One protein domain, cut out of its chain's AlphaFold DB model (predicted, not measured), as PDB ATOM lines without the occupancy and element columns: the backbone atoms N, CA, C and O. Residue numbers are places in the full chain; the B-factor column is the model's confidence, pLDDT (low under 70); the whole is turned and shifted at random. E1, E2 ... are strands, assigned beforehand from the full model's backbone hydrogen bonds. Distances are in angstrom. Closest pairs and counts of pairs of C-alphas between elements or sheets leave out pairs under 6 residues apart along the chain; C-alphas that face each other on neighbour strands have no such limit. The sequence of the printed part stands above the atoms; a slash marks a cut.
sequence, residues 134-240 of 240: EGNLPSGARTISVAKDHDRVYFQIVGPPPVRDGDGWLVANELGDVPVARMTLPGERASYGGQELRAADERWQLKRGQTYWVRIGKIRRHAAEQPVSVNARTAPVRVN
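Overview. This is residues 134 to 240 of the 240 residues of an uncharacterized protein of Deltaproteobacteria bacterium (UniProt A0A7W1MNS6). With little regular structure, this is a small closed barrel of five strands, E1 to E5, with E6 paired onto the bent E4. The 107 printed residues have no named helix; E1 to E6 hold 32, all strand, in a mixed sheet. It is compact, radius of gyration of the C-alphas 13.3 A, spans 37 by 35 by 26 A.

Along the chain. Find C-alpha 152 at (4.685, -27.612, -10.314); E1 runs 16.2 A to residue 157. E2 is residues 169 to 172, E3 181 to 184. E4, residues 211 to 220, spans 22.2 A and bends by 88 degrees at 217. E5 is 228 to 232; E6, from 237, ends at C-alpha 239, (11.804, -33.524, -19.417).

Arrangement. E1, E2, E3 form a meander of antiparallel hairpins; N 156 and O 172, 2.9 A, and N 169 and O 183, 2.8 A, are within hydrogen-bond range. E3 and E5 are parallel, with N 182 and O 228 at 2.8 A. E4 is antiparallel to its hairpin partner E5, N 217 and O 231 2.8 A; to E6, N 213 and O 237 2.9 A; and to E1, N 153 and O 214 2.9 A, a Greek key E1 to E4, first beside fourth.

Size, cuts and confidence. The printed part has no cut. Links E1 to E2 and E3 to E4 are long. Residues 165 and 190 to 196 have pLDDT under 70.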
ATOM      1  N   GLU A 134      17.706 -35.521 -15.691       86.81
ATOM      2  CA  GLU A 134      16.620 -36.039 -16.518       86.81
ATOM      3  C   GLU A 134      15.484 -36.541 -15.634       86.81
ATOM      4  O   GLU A 134      15.717 -37.190 -14.612       86.81
ATOM      5  N   GLY A 135      14.245 -36.296 -16.040       87.00
ATOM      6  CA  GLY A 135      13.094 -36.820 -15.326       87.00
ATOM      7  C   GLY A 135      11.795 -36.706 -16.104       87.00
ATOM      8  O   GLY A 135      11.688 -35.995 -17.098       87.00
ATOM      9  N   ASN A 136      10.779 -37.409 -15.617       90.19
ATOM     10  CA  ASN A 136       9.430 -37.305 -16.161       90.19
ATOM     11  C   ASN A 136       8.721 -36.072 -15.599       90.19
ATOM     12  O   ASN A 136       9.021 -35.606 -14.495       90.19
ATOM     13  N   LEU A 137       7.733 -35.581 -16.343       91.50
ATOM     14  CA  LEU A 137       6.849 -34.535 -15.857       91.50
ATOM     15  C   LEU A 137       6.022 -35.060 -14.664       91.50
ATOM     16  O   LEU A 137       5.369 -36.100 -14.792       91.50
ATOM     17  N   PRO A 138       6.022 -34.383 -13.503       89.56
ATOM     18  CA  PRO A 138       5.282 -34.864 -12.347       89.56
ATOM     19  C   PRO A 138       3.770 -34.733 -12.562       89.56
ATOM     20  O   PRO A 138       3.289 -33.806 -13.218       89.56
ATOM     21  N   SER A 139       3.004 -35.638 -11.946       89.31
ATOM     22  CA  SER A 139       1.540 -35.557 -11.958       89.31
ATOM     23  C   SER A 139       1.062 -34.209 -11.406       89.31
ATOM     24  O   SER A 139       1.581 -33.712 -10.401       89.31
ATOM     25  N   GLY A 140       0.082 -33.614 -12.088       89.75
ATOM     26  CA  GLY A 140      -0.471 -32.303 -11.749       89.75
ATOM     27  C   GLY A 140       0.373 -31.103 -12.191       89.75
ATOM     28  O   GLY A 140      -0.007 -29.976 -11.874       89.75
ATOM     29  N   ALA A 141       1.482 -31.307 -12.915       93.06
ATOM     30  CA  ALA A 141       2.249 -30.199 -13.475       93.06
ATOM     31  C   ALA A 141       1.439 -29.415 -14.518       93.06
ATOM     32  O   ALA A 141       0.726 -29.990 -15.343       93.06
ATOM     33  N   ARG A 142       1.567 -28.089 -14.490       95.62
ATOM     34  CA  ARG A 142       0.846 -27.165 -15.377       95.62
ATOM     35  C   ARG A 142       1.808 -26.414 -16.288       95.62
ATOM     36  O   ARG A 142       2.977 -26.245 -15.949       95.62
ATOM     37  N   THR A 143       1.317 -25.909 -17.414       96.31
ATOM     38  CA  THR A 143       2.086 -24.940 -18.199       96.31
ATOM     39  C   THR A 143       2.287 -23.656 -17.394       96.31
ATOM     40  O   THR A 143       1.430 -23.256 -16.596       96.31
ATOM     41  N   ILE A 144       3.421 -22.988 -17.605       95.69
ATOM     42  CA  ILE A 144       3.770 -21.764 -16.875       95.69
ATOM     43  C   ILE A 144       2.738 -20.634 -17.055       95.69
ATOM     44  O   ILE A 144       2.530 -19.849 -16.130       95.69
ATOM     45  N   SER A 145       2.020 -20.570 -18.183       94.44
ATOM     46  CA  SER A 145       1.016 -19.524 -18.434       94.44
ATOM     47  C   SER A 145      -0.232 -19.601 -17.544       94.44
ATOM     48  O   SER A 145      -0.898 -18.587 -17.343       94.44
ATOM     49  N   VAL A 146      -0.573 -20.785 -17.022       95.44
ATOM     50  CA  VAL A 146      -1.760 -21.003 -16.165       95.44
ATOM     51  C   VAL A 146      -1.393 -21.376 -14.729       95.44
ATOM     52  O   VAL A 146      -2.254 -21.798 -13.952       95.44
ATOM     53  N   ALA A 147      -0.115 -21.236 -14.383       94.44
ATOM     54  CA  ALA A 147       0.412 -21.574 -13.077       94.44
ATOM     55  C   ALA A 147      -0.193 -20.715 -11.957       94.44
ATOM     56  O   ALA A 147      -0.487 -19.525 -12.126       94.44
ATOM     57  N   LYS A 148      -0.332 -21.327 -10.784       94.38
ATOM     58  CA  LYS A 148      -0.670 -20.686  -9.514       94.38
ATOM     59  C   LYS A 148       0.532 -20.715  -8.576       94.38
ATOM     60  O   LYS A 148       1.517 -21.412  -8.814       94.38
ATOM     61  N   ASP A 149       0.447 -19.939  -7.500       92.19
ATOM     62  CA  ASP A 149       1.466 -19.952  -6.454       92.19
ATOM     63  C   ASP A 149       1.710 -21.387  -5.969       92.19
ATOM     64  O   ASP A 149       0.764 -22.138  -5.735       92.19
ATOM     65  N   HIS A 150       2.981 -21.748  -5.793       88.81
ATOM     66  CA  HIS A 150       3.416 -23.061  -5.295       88.81
ATOM     67  C   HIS A 150       3.199 -24.268  -6.225       88.81
ATOM     68  O   HIS A 150       3.516 -25.393  -5.818       88.81
ATOM     69  N   ASP A 151       2.730 -24.053  -7.459       92.81
ATOM     70  CA  ASP A 151       2.524 -25.124  -8.435       92.81
ATOM     71  C   ASP A 151       3.838 -25.775  -8.899       92.81
ATOM     72  O   ASP A 151       4.934 -25.204  -8.845       92.81
ATOM     73  N   ARG A 152       3.698 -26.993  -9.428       93.81
ATOM     74  CA  ARG A 152       4.685 -27.612 -10.314       93.81
ATOM     75  C   ARG A 152       4.394 -27.144 -11.729       93.81
ATOM     76  O   ARG A 152       3.275 -27.308 -12.216       93.81
ATOM     77  N   VAL A 153       5.387 -26.559 -12.380       95.88
ATOM     78  CA  VAL A 153       5.225 -25.971 -13.709       95.88
ATOM     79  C   VAL A 153       6.239 -26.542 -14.675       95.88
ATOM     80  O   VAL A 153       7.373 -26.815 -14.285       95.88
ATOM     81  N   TYR A 154       5.843 -26.667 -15.934       96.75
ATOM     82  CA  TYR A 154       6.757 -26.923 -17.036       96.75
ATOM     83  C   TYR A 154       6.725 -25.794 -18.055       96.75
ATOM     84  O   TYR A 154       5.740 -25.057 -18.181       96.75
ATOM     85  N   PHE A 155       7.860 -25.625 -18.719       97.25
ATOM     86  CA  PHE A 155       8.142 -24.504 -19.600       97.25
ATOM     87  C   PHE A 155       9.298 -24.838 -20.542       97.25
ATOM     88  O   PHE A 155      10.077 -25.760 -20.288       97.25
ATOM     89  N   GLN A 156       9.458 -24.031 -21.587       97.38
ATOM     90  CA  GLN A 156      10.652 -24.017 -22.424       97.38
ATOM     91  C   GLN A 156      11.423 -22.709 -22.266       97.38
ATOM     92  O   GLN A 156      10.841 -21.634 -22.094       97.38
ATOM     93  N   ILE A 157      12.753 -22.797 -22.346       95.62
ATOM     94  CA  ILE A 157      13.613 -21.616 -22.458       95.62
ATOM     95  C   ILE A 157      13.470 -21.043 -23.865       95.62
ATOM     96  O   ILE A 157      13.716 -21.745 -24.850       95.62
ATOM     97  N   VAL A 158      13.108 -19.763 -23.959       94.12
ATOM     98  CA  VAL A 158      12.891 -19.079 -25.247       94.12
ATOM     99  C   VAL A 158      13.861 -17.926 -25.500       94.12
ATOM    100  O   VAL A 158      14.101 -17.588 -26.659       94.12
ATOM    101  N   GLY A 159      14.446 -17.352 -24.443       88.81
ATOM    102  CA  GLY A 159      15.441 -16.277 -24.526       88.81
ATOM    103  C   GLY A 159      16.896 -16.750 -24.395       88.81
ATOM    104  O   GLY A 159      17.146 -17.937 -24.177       88.81
ATOM    105  N   PRO A 160      17.865 -15.825 -24.529       89.44
ATOM    106  CA  PRO A 160      19.263 -16.109 -24.224       89.44
ATOM    107  C   PRO A 160      19.465 -16.349 -22.715       89.44
ATOM    108  O   PRO A 160      18.619 -15.935 -21.915       89.44
ATOM    109  N   PRO A 161      20.588 -16.973 -22.315       87.12
ATOM    110  CA  PRO A 161      20.971 -17.065 -20.912       87.12
ATOM    111  C   PRO A 161      21.019 -15.683 -20.231       87.12
ATOM    112  O   PRO A 161      21.410 -14.704 -20.879       87.12
ATOM    113  N   PRO A 162      20.657 -15.583 -18.939       87.12
ATOM    114  CA  PRO A 162      20.734 -14.337 -18.186       87.12
ATOM    115  C   PRO A 162      22.169 -13.803 -18.152       87.12
ATOM    116  O   PRO A 162      23.110 -14.531 -17.828       87.12
ATOM    117  N   VAL A 163      22.346 -12.518 -18.468       81.62
ATOM    118  CA  VAL A 163      23.673 -11.883 -18.452       81.62
ATOM    119  C   VAL A 163      23.992 -11.381 -17.046       81.62
ATOM    120  O   VAL A 163      25.105 -11.593 -16.556       81.62
ATOM    121  N   ARG A 164      23.018 -10.742 -16.386       77.00
ATOM    122  CA  ARG A 164      23.158 -10.167 -15.046       77.00
ATOM    123  C   ARG A 164      22.288 -10.885 -14.024       77.00
ATOM    124  O   ARG A 164      21.254 -11.472 -14.344       77.00
ATOM    125  N   ASP A 165      22.683 -10.754 -12.769       69.88
ATOM    126  CA  ASP A 165      21.925 -11.268 -11.635       69.88
ATOM    127  C   ASP A 165      20.529 -10.645 -11.600       69.88
ATOM    128  O   ASP A 165      20.354  -9.435 -11.754       69.88
ATOM    129  N   GLY A 166      19.521 -11.490 -11.392       73.19
ATOM    130  CA  GLY A 166      18.124 -11.060 -11.383       73.19
ATOM    131  C   GLY A 166      17.511 -10.828 -12.767       73.19
ATOM    132  O   GLY A 166      16.298 -10.618 -12.837       73.19
ATOM    133  N   ASP A 167      18.276 -10.935 -13.865       83.62
ATOM    134  CA  ASP A 167      17.688 -10.913 -15.208       83.62
ATOM    135  C   ASP A 167      16.723 -12.086 -15.392       83.62
ATOM    136  O   ASP A 167      15.671 -11.906 -15.998       83.62
ATOM    137  N   GLY A 168      17.039 -13.249 -14.816       89.38
ATOM    138  CA  GLY A 168      16.216 -14.450 -14.898       89.38
ATOM    139  C   GLY A 168      16.073 -14.997 -16.322       89.38
ATOM    140  O   GLY A 168      16.374 -14.352 -17.323       89.38
ATOM    141  N   TRP A 169      15.605 -16.232 -16.412       93.81
ATOM    142  CA  TRP A 169      15.386 -16.932 -17.668       93.81
ATOM    143  C   TRP A 169      14.046 -16.521 -18.275       93.81
ATOM    144  O   TRP A 169      13.020 -16.547 -17.594       93.81
ATOM    145  N   LEU A 170      14.031 -16.159 -19.558       95.12
ATOM    146  CA  LEU A 170      12.778 -15.951 -20.283       95.12
ATOM    147  C   LEU A 170      12.194 -17.299 -20.689       95.12
ATOM    148  O   LEU A 170      12.831 -18.068 -21.420       95.12
ATOM    149  N   VAL A 171      10.976 -17.556 -20.217       96.62
ATOM    150  CA  VAL A 171      10.298 -18.837 -20.393       96.62
ATOM    151  C   VAL A 171       8.916 -18.657 -21.011       96.62
ATOM    152  O   VAL A 171       8.223 -17.665 -20.760       96.62
ATOM    153  N   ALA A 172       8.517 -19.642 -21.804       97.12
ATOM    154  CA  ALA A 172       7.186 -19.751 -22.390       97.12
ATOM    155  C   ALA A 172       6.653 -21.179 -22.222       97.12
ATOM    156  O   ALA A 172       7.350 -22.042 -21.678       97.12
ATOM    157  N   ASN A 173       5.420 -21.428 -22.664       96.44
ATOM    158  CA  ASN A 173       4.894 -22.790 -22.694       96.44
ATOM    159  C   ASN A 173       5.701 -23.623 -23.696       96.44
ATOM    160  O   ASN A 173       6.216 -24.677 -23.328       96.44
ATOM    161  N   GLU A 174       5.885 -23.096 -24.909       95.50
ATOM    162  CA  GLU A 174       6.622 -23.745 -25.992       95.50
ATOM    163  C   GLU A 174       7.506 -22.752 -26.769       95.50
ATOM    164  O   GLU A 174       7.372 -21.528 -26.675       95.50
ATOM    165  N   LEU A 175       8.465 -23.271 -27.537       93.25
ATOM    166  CA  LEU A 175       9.338 -22.474 -28.387       93.25
ATOM    167  C   LEU A 175       8.540 -21.851 -29.537       93.25
ATOM    168  O   LEU A 175       7.988 -22.555 -30.373       93.25
ATOM    169  N   GLY A 176       8.565 -20.522 -29.621       92.00
ATOM    170  CA  GLY A 176       7.808 -19.752 -30.613       92.00
ATOM    171  C   GLY A 176       6.689 -18.926 -29.983       92.00
ATOM    172  O   GLY A 176       6.301 -17.910 -30.555       92.00
ATOM    173  N   ASP A 177       6.259 -19.289 -28.774       92.81
ATOM    174  CA  ASP A 177       5.319 -18.495 -27.992       92.81
ATOM    175  C   ASP A 177       5.948 -17.195 -27.476       92.81
ATOM    176  O   ASP A 177       7.166 -17.065 -27.296       92.81
ATOM    177  N   VAL A 178       5.079 -16.232 -27.160       92.75
ATOM    178  CA  VAL A 178       5.469 -15.022 -26.433       92.75
ATOM    179  C   VAL A 178       5.955 -15.417 -25.028       92.75
ATOM    180  O   VAL A 178       5.268 -16.182 -24.346       92.75
ATOM    181  N   PRO A 179       7.104 -14.895 -24.549       94.69
ATOM    182  CA  PRO A 179       7.569 -15.156 -23.190       94.69
ATOM    183  C   PRO A 179       6.515 -14.748 -22.156       94.69
ATOM    184  O   PRO A 179       6.110 -13.588 -22.099       94.69
ATOM    185  N   VAL A 180       6.097 -15.691 -21.310       94.75
ATOM    186  CA  VAL A 180       5.044 -15.445 -20.309       94.75
ATOM    187  C   VAL A 180       5.618 -15.126 -18.935       94.75
ATOM    188  O   VAL A 180       4.976 -14.432 -18.148       94.75
ATOM    189  N   ALA A 181       6.836 -15.593 -18.644       95.44
ATOM    190  CA  ALA A 181       7.481 -15.364 -17.362       95.44
ATOM    191  C   ALA A 181       8.991 -15.126 -17.477       95.44
ATOM    192  O   ALA A 181       9.674 -15.602 -18.385       95.44
ATOM    193  N   ARG A 182       9.502 -14.401 -16.484       95.00
ATOM    194  CA  ARG A 182      10.913 -14.266 -16.142       95.00
ATOM    195  C   ARG A 182      11.172 -15.115 -14.898       95.00
ATOM    196  O   ARG A 182      10.748 -14.764 -13.793       95.00
ATOM    197  N   MET A 183      11.817 -16.259 -15.095       93.50
ATOM    198  CA  MET A 183      12.064 -17.280 -14.080       93.50
ATOM    199  C   MET A 183      13.438 -17.077 -13.432       93.50
ATOM    200  O   MET A 183      14.469 -17.201 -14.084       93.50
ATOM    201  N   THR A 184      13.472 -16.813 -12.130       90.19
ATOM    202  CA  THR A 184      14.706 -16.891 -11.336       90.19
ATOM    203  C   THR A 184      14.831 -18.303 -10.781       90.19
ATOM    204  O   THR A 184      13.976 -18.731 -10.002       90.19
ATOM    205  N   LEU A 185      15.863 -19.033 -11.201       86.94
ATOM    206  CA  LEU A 185      16.141 -20.380 -10.700       86.94
ATOM    207  C   LEU A 185      16.899 -20.314  -9.368       86.94
ATOM    208  O   LEU A 185      17.562 -19.306  -9.097       86.94
ATOM    209  N   PRO A 186      16.827 -21.364  -8.532       79.00
ATOM    210  CA  PRO A 186      17.684 -21.466  -7.359       79.00
ATOM    211  C   PRO A 186      19.151 -21.252  -7.740       79.00
ATOM    212  O   PRO A 186      19.587 -21.695  -8.800       79.00
ATOM    213  N   GLY A 187      19.898 -20.549  -6.893       75.06
ATOM    214  CA  GLY A 187      21.306 -20.236  -7.140       75.06
ATOM    215  C   GLY A 187      21.568 -19.026  -8.044       75.06
ATOM    216  O   GLY A 187      22.665 -18.506  -7.993       75.06
ATOM    217  N   GLU A 188      20.599 -18.493  -8.804       78.00
ATOM    218  CA  GLU A 188      20.827 -17.382  -9.765       78.00
ATOM    219  C   GLU A 188      20.950 -15.977  -9.146       78.00
ATOM    220  O   GLU A 188      21.172 -14.993  -9.855       78.00
ATOM    221  N   ARG A 189      20.771 -15.844  -7.831       71.88
ATOM    222  CA  ARG A 189      20.919 -14.557  -7.138       71.88
ATOM    223  C   ARG A 189      22.389 -14.273  -6.842       71.88
ATOM    224  O   ARG A 189      23.164 -15.204  -6.650       71.88
ATOM    225  N   ALA A 190      22.729 -12.986  -6.753       65.94
ATOM    226  CA  ALA A 190      24.075 -12.540  -6.407       65.94
ATOM    227  C   ALA A 190      24.599 -13.274  -5.166       65.94
ATOM    228  O   ALA A 190      23.888 -13.411  -4.163       65.94
ATOM    229  N   SER A 191      25.853 -13.714  -5.242       62.84
ATOM    230  CA  SER A 191      26.524 -14.427  -4.154       62.84
ATOM    231  C   SER A 191      26.696 -13.527  -2.919       62.84
ATOM    232  O   SER A 191      26.530 -12.300  -2.980       62.84
ATOM    233  N   TYR A 192      27.026 -14.132  -1.772       63.28
ATOM    234  CA  TYR A 192      27.241 -13.429  -0.500       63.28
ATOM    235  C   TYR A 192      28.097 -12.161  -0.680       63.28
ATOM    236  O   TYR A 192      29.248 -12.224  -1.107       63.28
ATOM    237  N   GLY A 193      27.526 -11.001  -0.335       59.34
ATOM    238  CA  GLY A 193      28.154  -9.688  -0.532       59.34
ATOM    239  C   GLY A 193      27.633  -8.889  -1.734       59.34
ATOM    240  O   GLY A 193      28.121  -7.783  -1.966       59.34
ATOM    241  N   GLY A 194      26.632  -9.407  -2.462       63.41
ATOM    242  CA  GLY A 194      25.964  -8.699  -3.561       63.41
ATOM    243  C   GLY A 194      26.821  -8.583  -4.821       63.41
ATOM    244  O   GLY A 194      26.640  -7.655  -5.607       63.41
ATOM    245  N   GLN A 195      27.792  -9.484  -4.973       62.97
ATOM    246  CA  GLN A 195      28.672  -9.560  -6.131       62.97
ATOM    247  C   GLN A 195      28.513 -10.918  -6.794       62.97
ATOM    248  O   GLN A 195      28.343 -11.936  -6.122       62.97
ATOM    249  N   GLU A 196      28.600 -10.913  -8.116       69.56
ATOM    250  CA  GLU A 196      28.610 -12.128  -8.904       69.56
ATOM    251  C   GLU A 196      30.036 -12.672  -8.959       69.56
ATOM    252  O   GLU A 196      30.914 -12.071  -9.579       69.56
ATOM    253  N   LEU A 197      30.274 -13.763  -8.232       73.88
ATOM    254  CA  LEU A 197      31.598 -14.365  -8.073       73.88
ATOM    255  C   LEU A 197      31.729 -15.707  -8.806       73.88
ATOM    256  O   LEU A 197      32.809 -16.296  -8.773       73.88
ATOM    257  N   ARG A 198      30.660 -16.182  -9.458       74.88
ATOM    258  CA  ARG A 198      30.622 -17.491 -10.109       74.88
ATOM    259  C   ARG A 198      31.202 -17.413 -11.514       74.88
ATOM    260  O   ARG A 198      31.009 -16.439 -12.249       74.88
ATOM    261  N   ALA A 199      31.890 -18.475 -11.901       75.81
ATOM    262  CA  ALA A 199      32.282 -18.709 -13.279       75.81
ATOM    263  C   ALA A 199      31.063 -19.098 -14.138       75.81
ATOM    264  O   ALA A 199      29.992 -19.444 -13.639       75.81
ATOM    265  N   ALA A 200      31.201 -19.019 -15.462       74.31
ATOM    266  CA  ALA A 200      30.086 -19.294 -16.371       74.31
ATOM    267  C   ALA A 200      29.594 -20.752 -16.285       74.31
ATOM    268  O   ALA A 200      28.396 -20.996 -16.370       74.31
ATOM    269  N   ASP A 201      30.501 -21.707 -16.086       73.00
ATOM    270  CA  ASP A 201      30.220 -23.133 -15.877       73.00
ATOM    271  C   ASP A 201      29.618 -23.438 -14.493       73.00
ATOM    272  O   ASP A 201      29.067 -24.514 -14.273       73.00
ATOM    273  N   GLU A 202      29.651 -22.461 -13.587       73.94
ATOM    274  CA  GLU A 202      29.000 -22.470 -12.273       73.94
ATOM    275  C   GLU A 202      27.622 -21.774 -12.322       73.94
ATOM    276  O   GLU A 202      27.114 -21.308 -11.303       73.94
ATOM    277  N   ARG A 203      27.018 -21.669 -13.514       77.94
ATOM    278  CA  ARG A 203      25.629 -21.236 -13.742       77.94
ATOM    279  C   ARG A 203      24.833 -22.335 -14.434       77.94
ATOM    280  O   ARG A 203      25.404 -23.237 -15.048       77.94
ATOM    281  N   TRP A 204      23.504 -22.237 -14.393       82.88
ATOM    282  CA  TRP A 204      22.638 -23.181 -15.097       82.88
ATOM    283  C   TRP A 204      22.903 -23.168 -16.607       82.88
ATOM    284  O   TRP A 204      22.779 -22.140 -17.270       82.88
ATOM    285  N   GLN A 205      23.217 -24.336 -17.168       85.25
ATOM    286  CA  GLN A 205      23.474 -24.519 -18.601       85.25
ATOM    287  C   GLN A 205      22.217 -25.019 -19.330       85.25
ATOM    288  O   GLN A 205      22.196 -26.112 -19.902       85.25
ATOM    289  N   LEU A 206      21.127 -24.244 -19.267       89.25
ATOM    290  CA  LEU A 206      19.862 -24.610 -19.914       89.25
ATOM    291  C   LEU A 206      19.897 -24.370 -21.427       89.25
ATOM    292  O   LEU A 206      20.503 -23.419 -21.919       89.25
ATOM    293  N   LYS A 207      19.197 -25.227 -22.173       91.50
ATOM    294  CA  LYS A 207      19.115 -25.186 -23.635       91.50
ATOM    295  C   LYS A 207      17.793 -24.577 -24.090       91.50
ATOM    296  O   LYS A 207      16.728 -24.891 -23.563       91.50
ATOM    297  N   ARG A 208      17.858 -23.729 -25.116       94.12
ATOM    298  CA  ARG A 208      16.673 -23.165 -25.774       94.12
ATOM    299  C   ARG A 208      15.846 -24.273 -26.434       94.12
ATOM    300  O   ARG A 208      16.416 -25.172 -27.043       94.12
ATOM    301  N   GLY A 209      14.520 -24.187 -26.322       91.12
ATOM    302  CA  GLY A 209      13.584 -25.175 -26.877       91.12
ATOM    303  C   GLY A 209      13.522 -26.504 -26.120       91.12
ATOM    304  O   GLY A 209      12.730 -27.369 -26.474       91.12
ATOM    305  N   GLN A 210      14.324 -26.672 -25.069       94.62
ATOM    306  CA  GLN A 210      14.220 -27.821 -24.183       94.62
ATOM    307  C   GLN A 210      13.135 -27.572 -23.133       94.62
ATOM    308  O   GLN A 210      13.080 -26.495 -22.531       94.62
ATOM    309  N   THR A 211      12.307 -28.589 -22.892       95.44
ATOM    310  CA  THR A 211      11.303 -28.569 -21.826       95.44
ATOM    311  C   THR A 211      11.949 -28.898 -20.487       95.44
ATOM    312  O   THR A 211      12.644 -29.910 -20.346       95.44
ATOM    313  N   TYR A 212      11.679 -28.047 -19.503       95.62
ATOM    314  CA  TYR A 212      12.071 -28.227 -18.113       95.62
ATOM    315  C   TYR A 212      10.850 -28.134 -17.208       95.62
ATOM    316  O   TYR A 212       9.872 -27.465 -17.549       95.62
ATOM    317  N   TRP A 213      10.921 -28.751 -16.031       94.56
ATOM    318  CA  TRP A 213       9.959 -28.512 -14.963       94.56
ATOM    319  C   TRP A 213      10.640 -28.106 -13.656       94.56
ATOM    320  O   TRP A 213      11.776 -28.490 -13.375       94.56
ATOM    321  N   VAL A 214       9.930 -27.293 -12.871       91.88
ATOM    322  CA  VAL A 214      10.317 -26.845 -11.524       91.88
ATOM    323  C   VAL A 214       9.079 -26.731 -10.641       91.88
ATOM    324  O   VAL A 214       7.957 -26.597 -11.133       91.88
ATOM    325  N   ARG A 215       9.267 -26.694  -9.323       89.31
ATOM    326  CA  ARG A 215       8.276 -26.113  -8.417       89.31
ATOM    327  C   ARG A 215       8.524 -24.623  -8.273       89.31
ATOM    328  O   ARG A 215       9.672 -24.207  -8.130       89.31
ATOM    329  N   ILE A 216       7.471 -23.818  -8.280       91.00
ATOM    330  CA  ILE A 216       7.584 -22.364  -8.127       91.00
ATOM    331  C   ILE A 216       7.162 -21.901  -6.738       91.00
ATOM    332  O   ILE A 216       6.557 -22.636  -5.968       91.00
ATOM    333  N   GLY A 217       7.545 -20.680  -6.377       88.38
ATOM    334  CA  GLY A 217       7.033 -19.975  -5.210       88.38
ATOM    335  C   GLY A 217       5.835 -19.099  -5.571       88.38
ATOM    336  O   GLY A 217       4.967 -19.491  -6.346       88.38
ATOM    337  N   LYS A 218       5.822 -17.885  -5.014       88.69
ATOM    338  CA  LYS A 218       4.822 -16.859  -5.322       88.69
ATOM    339  C   LYS A 218       5.082 -16.226  -6.689       88.69
ATOM    340  O   LYS A 218       6.210 -15.797  -6.960       88.69
ATOM    341  N   ILE A 219       4.038 -16.101  -7.500       92.06
ATOM    342  CA  ILE A 219       4.054 -15.406  -8.786       92.06
ATOM    343  C   ILE A 219       3.875 -13.906  -8.538       92.06
ATOM    344  O   ILE A 219       2.934 -13.467  -7.873       92.06
ATOM    345  N   ARG A 220       4.779 -13.091  -9.084       91.81
ATOM    346  CA  ARG A 220       4.684 -11.627  -9.036       91.81
ATOM    347  C   ARG A 220       4.265 -11.105 -10.401       91.81
ATOM    348  O   ARG A 220       5.021 -11.196 -11.365       91.81
ATOM    349  N   ARG A 221       3.047 -10.576 -10.471       89.38
ATOM    350  CA  ARG A 221       2.491  -9.974 -11.685       89.38
ATOM    351  C   ARG A 221       2.929  -8.514 -11.781       89.38
ATOM    352  O   ARG A 221       2.907  -7.806 -10.777       89.38
ATOM    353  N   HIS A 222       3.316  -8.105 -12.981       84.12
ATOM    354  CA  HIS A 222       3.668  -6.726 -13.325       84.12
ATOM    355  C   HIS A 222       2.560  -6.109 -14.189       84.12
ATOM    356  O   HIS A 222       1.496  -6.711 -14.350       84.12
ATOM    357  N   ALA A 223       2.788  -4.906 -14.723       82.31
ATOM    358  CA  ALA A 223       1.894  -4.300 -15.712       82.31
ATOM    359  C   ALA A 223       1.648  -5.253 -16.900       82.31
ATOM    360  O   ALA A 223       2.494  -6.095 -17.199       82.31
ATOM    361  N   ALA A 224       0.500  -5.109 -17.572       72.25
ATOM    362  CA  ALA A 224      -0.045  -6.093 -18.517       72.25
ATOM    363  C   ALA A 224       0.904  -6.529 -19.655       72.25
ATOM    364  O   ALA A 224       0.730  -7.614 -20.200       72.25
ATOM    365  N   GLU A 225       1.907  -5.719 -19.992       77.62
ATOM    366  CA  GLU A 225       2.857  -5.981 -21.082       77.62
ATOM    367  C   GLU A 225       4.165  -6.654 -20.634       77.62
ATOM    368  O   GLU A 225       5.002  -6.997 -21.467       77.62
ATOM    369  N   GLN A 226       4.381  -6.843 -19.328       85.12
ATOM    370  CA  GLN A 226       5.622  -7.417 -18.810       85.12
ATOM    371  C   GLN A 226       5.442  -8.886 -18.400       85.12
ATOM    372  O   GLN A 226       4.487  -9.205 -17.684       85.12
ATOM    373  N   PRO A 227       6.385  -9.780 -18.768       89.94
ATOM    374  CA  PRO A 227       6.389 -11.155 -18.281       89.94
ATOM    375  C   PRO A 227       6.339 -11.199 -16.753       89.94
ATOM    376  O   PRO A 227       7.037 -10.437 -16.075       89.94
ATOM    377  N   VAL A 228       5.549 -12.114 -16.191       93.62
ATOM    378  CA  VAL A 228       5.451 -12.247 -14.731       93.62
ATOM    379  C   VAL A 228       6.788 -12.700 -14.148       93.62
ATOM    380  O   VAL A 228       7.516 -13.476 -14.762       93.62
ATOM    381  N   SER A 229       7.145 -12.238 -12.953       93.19
ATOM    382  CA  SER A 229       8.348 -12.719 -12.268       93.19
ATOM    383  C   SER A 229       8.024 -13.915 -11.387       93.19
ATOM    384  O   SER A 229       7.126 -13.858 -10.542       93.19
ATOM    385  N   VAL A 230       8.789 -14.988 -11.556       92.75
ATOM    386  CA  VAL A 230       8.595 -16.248 -10.837       92.75
ATOM    387  C   VAL A 230       9.927 -16.683 -10.241       92.75
ATOM    388  O   VAL A 230      10.953 -16.624 -10.910       92.75
ATOM    389  N   ASN A 231       9.922 -17.100  -8.975       89.25
ATOM    390  CA  ASN A 231      11.084 -17.747  -8.365       89.25
ATOM    391  C   ASN A 231      10.812 -19.248  -8.310       89.25
ATOM    392  O   ASN A 231       9.824 -19.662  -7.695       89.25
ATOM    393  N   ALA A 232      11.675 -20.047  -8.925       88.12
ATOM    394  CA  ALA A 232      11.660 -21.486  -8.735       88.12
ATOM    395  C   ALA A 232      12.206 -21.837  -7.342       88.12
ATOM    396  O   ALA A 232      13.065 -21.155  -6.786       88.12
ATOM    397  N   ARG A 233      11.638 -22.884  -6.753       81.81
ATOM    398  CA  ARG A 233      11.992 -23.437  -5.443       81.81
ATOM    399  C   ARG A 233      12.856 -24.685  -5.565       81.81
ATOM    400  O   ARG A 233      13.568 -24.997  -4.623       81.81
ATOM    401  N   THR A 234      12.803 -25.362  -6.708       81.06
ATOM    402  CA  THR A 234      13.597 -26.556  -7.011       81.06
ATOM    403  C   THR A 234      14.515 -26.298  -8.197       81.06
ATOM    404  O   THR A 234      14.250 -25.411  -9.015       81.06
ATOM    405  N   ALA A 235      15.581 -27.092  -8.304       82.44
ATOM    406  CA  ALA A 235      16.400 -27.138  -9.509       82.44
ATOM    407  C   ALA A 235      15.549 -27.510 -10.744       82.44
ATOM    408  O   ALA A 235      14.542 -28.217 -10.603       82.44
ATOM    409  N   PRO A 236      15.923 -27.028 -11.943       88.44
ATOM    410  CA  PRO A 236      15.293 -27.448 -13.188       88.44
ATOM    411  C   PRO A 236      15.575 -28.923 -13.472       88.44
ATOM    412  O   PRO A 236      16.715 -29.377 -13.395       88.44
ATOM    413  N   VAL A 237      14.530 -29.653 -13.855       89.75
ATOM    414  CA  VAL A 237      14.625 -31.035 -14.338       89.75
ATOM    415  C   VAL A 237      14.268 -31.046 -15.817       89.75
ATOM    416  O   VAL A 237      13.221 -30.524 -16.206       89.75
ATOM    417  N   ARG A 238      15.145 -31.605 -16.651       92.81
ATOM    418  CA  ARG A 238      14.916 -31.783 -18.084       92.81
ATOM    419  C   ARG A 238      13.885 -32.884 -18.289       92.81
ATOM    420  O   ARG A 238      14.033 -33.984 -17.765       92.81
ATOM    421  N   VAL A 239      12.828 -32.553 -19.027       91.94
ATOM    422  CA  VAL A 239      11.804 -33.524 -19.417       91.94
ATOM    423  C   VAL A 239      12.330 -34.321 -20.606       91.94
ATOM    424  O   VAL A 239      12.743 -33.714 -21.599       91.94
ATOM    425  N   ASN A 240      12.331 -35.649 -20.464       81.62
ATOM    426  CA  ASN A 240      12.627 -36.598 -21.543       81.62
ATOM    427  C   ASN A 240      11.492 -36.680 -22.566       81.62
ATOM    428  O   ASN A 240      10.315 -36.615 -22.141       81.62
TER     429      ASN A 240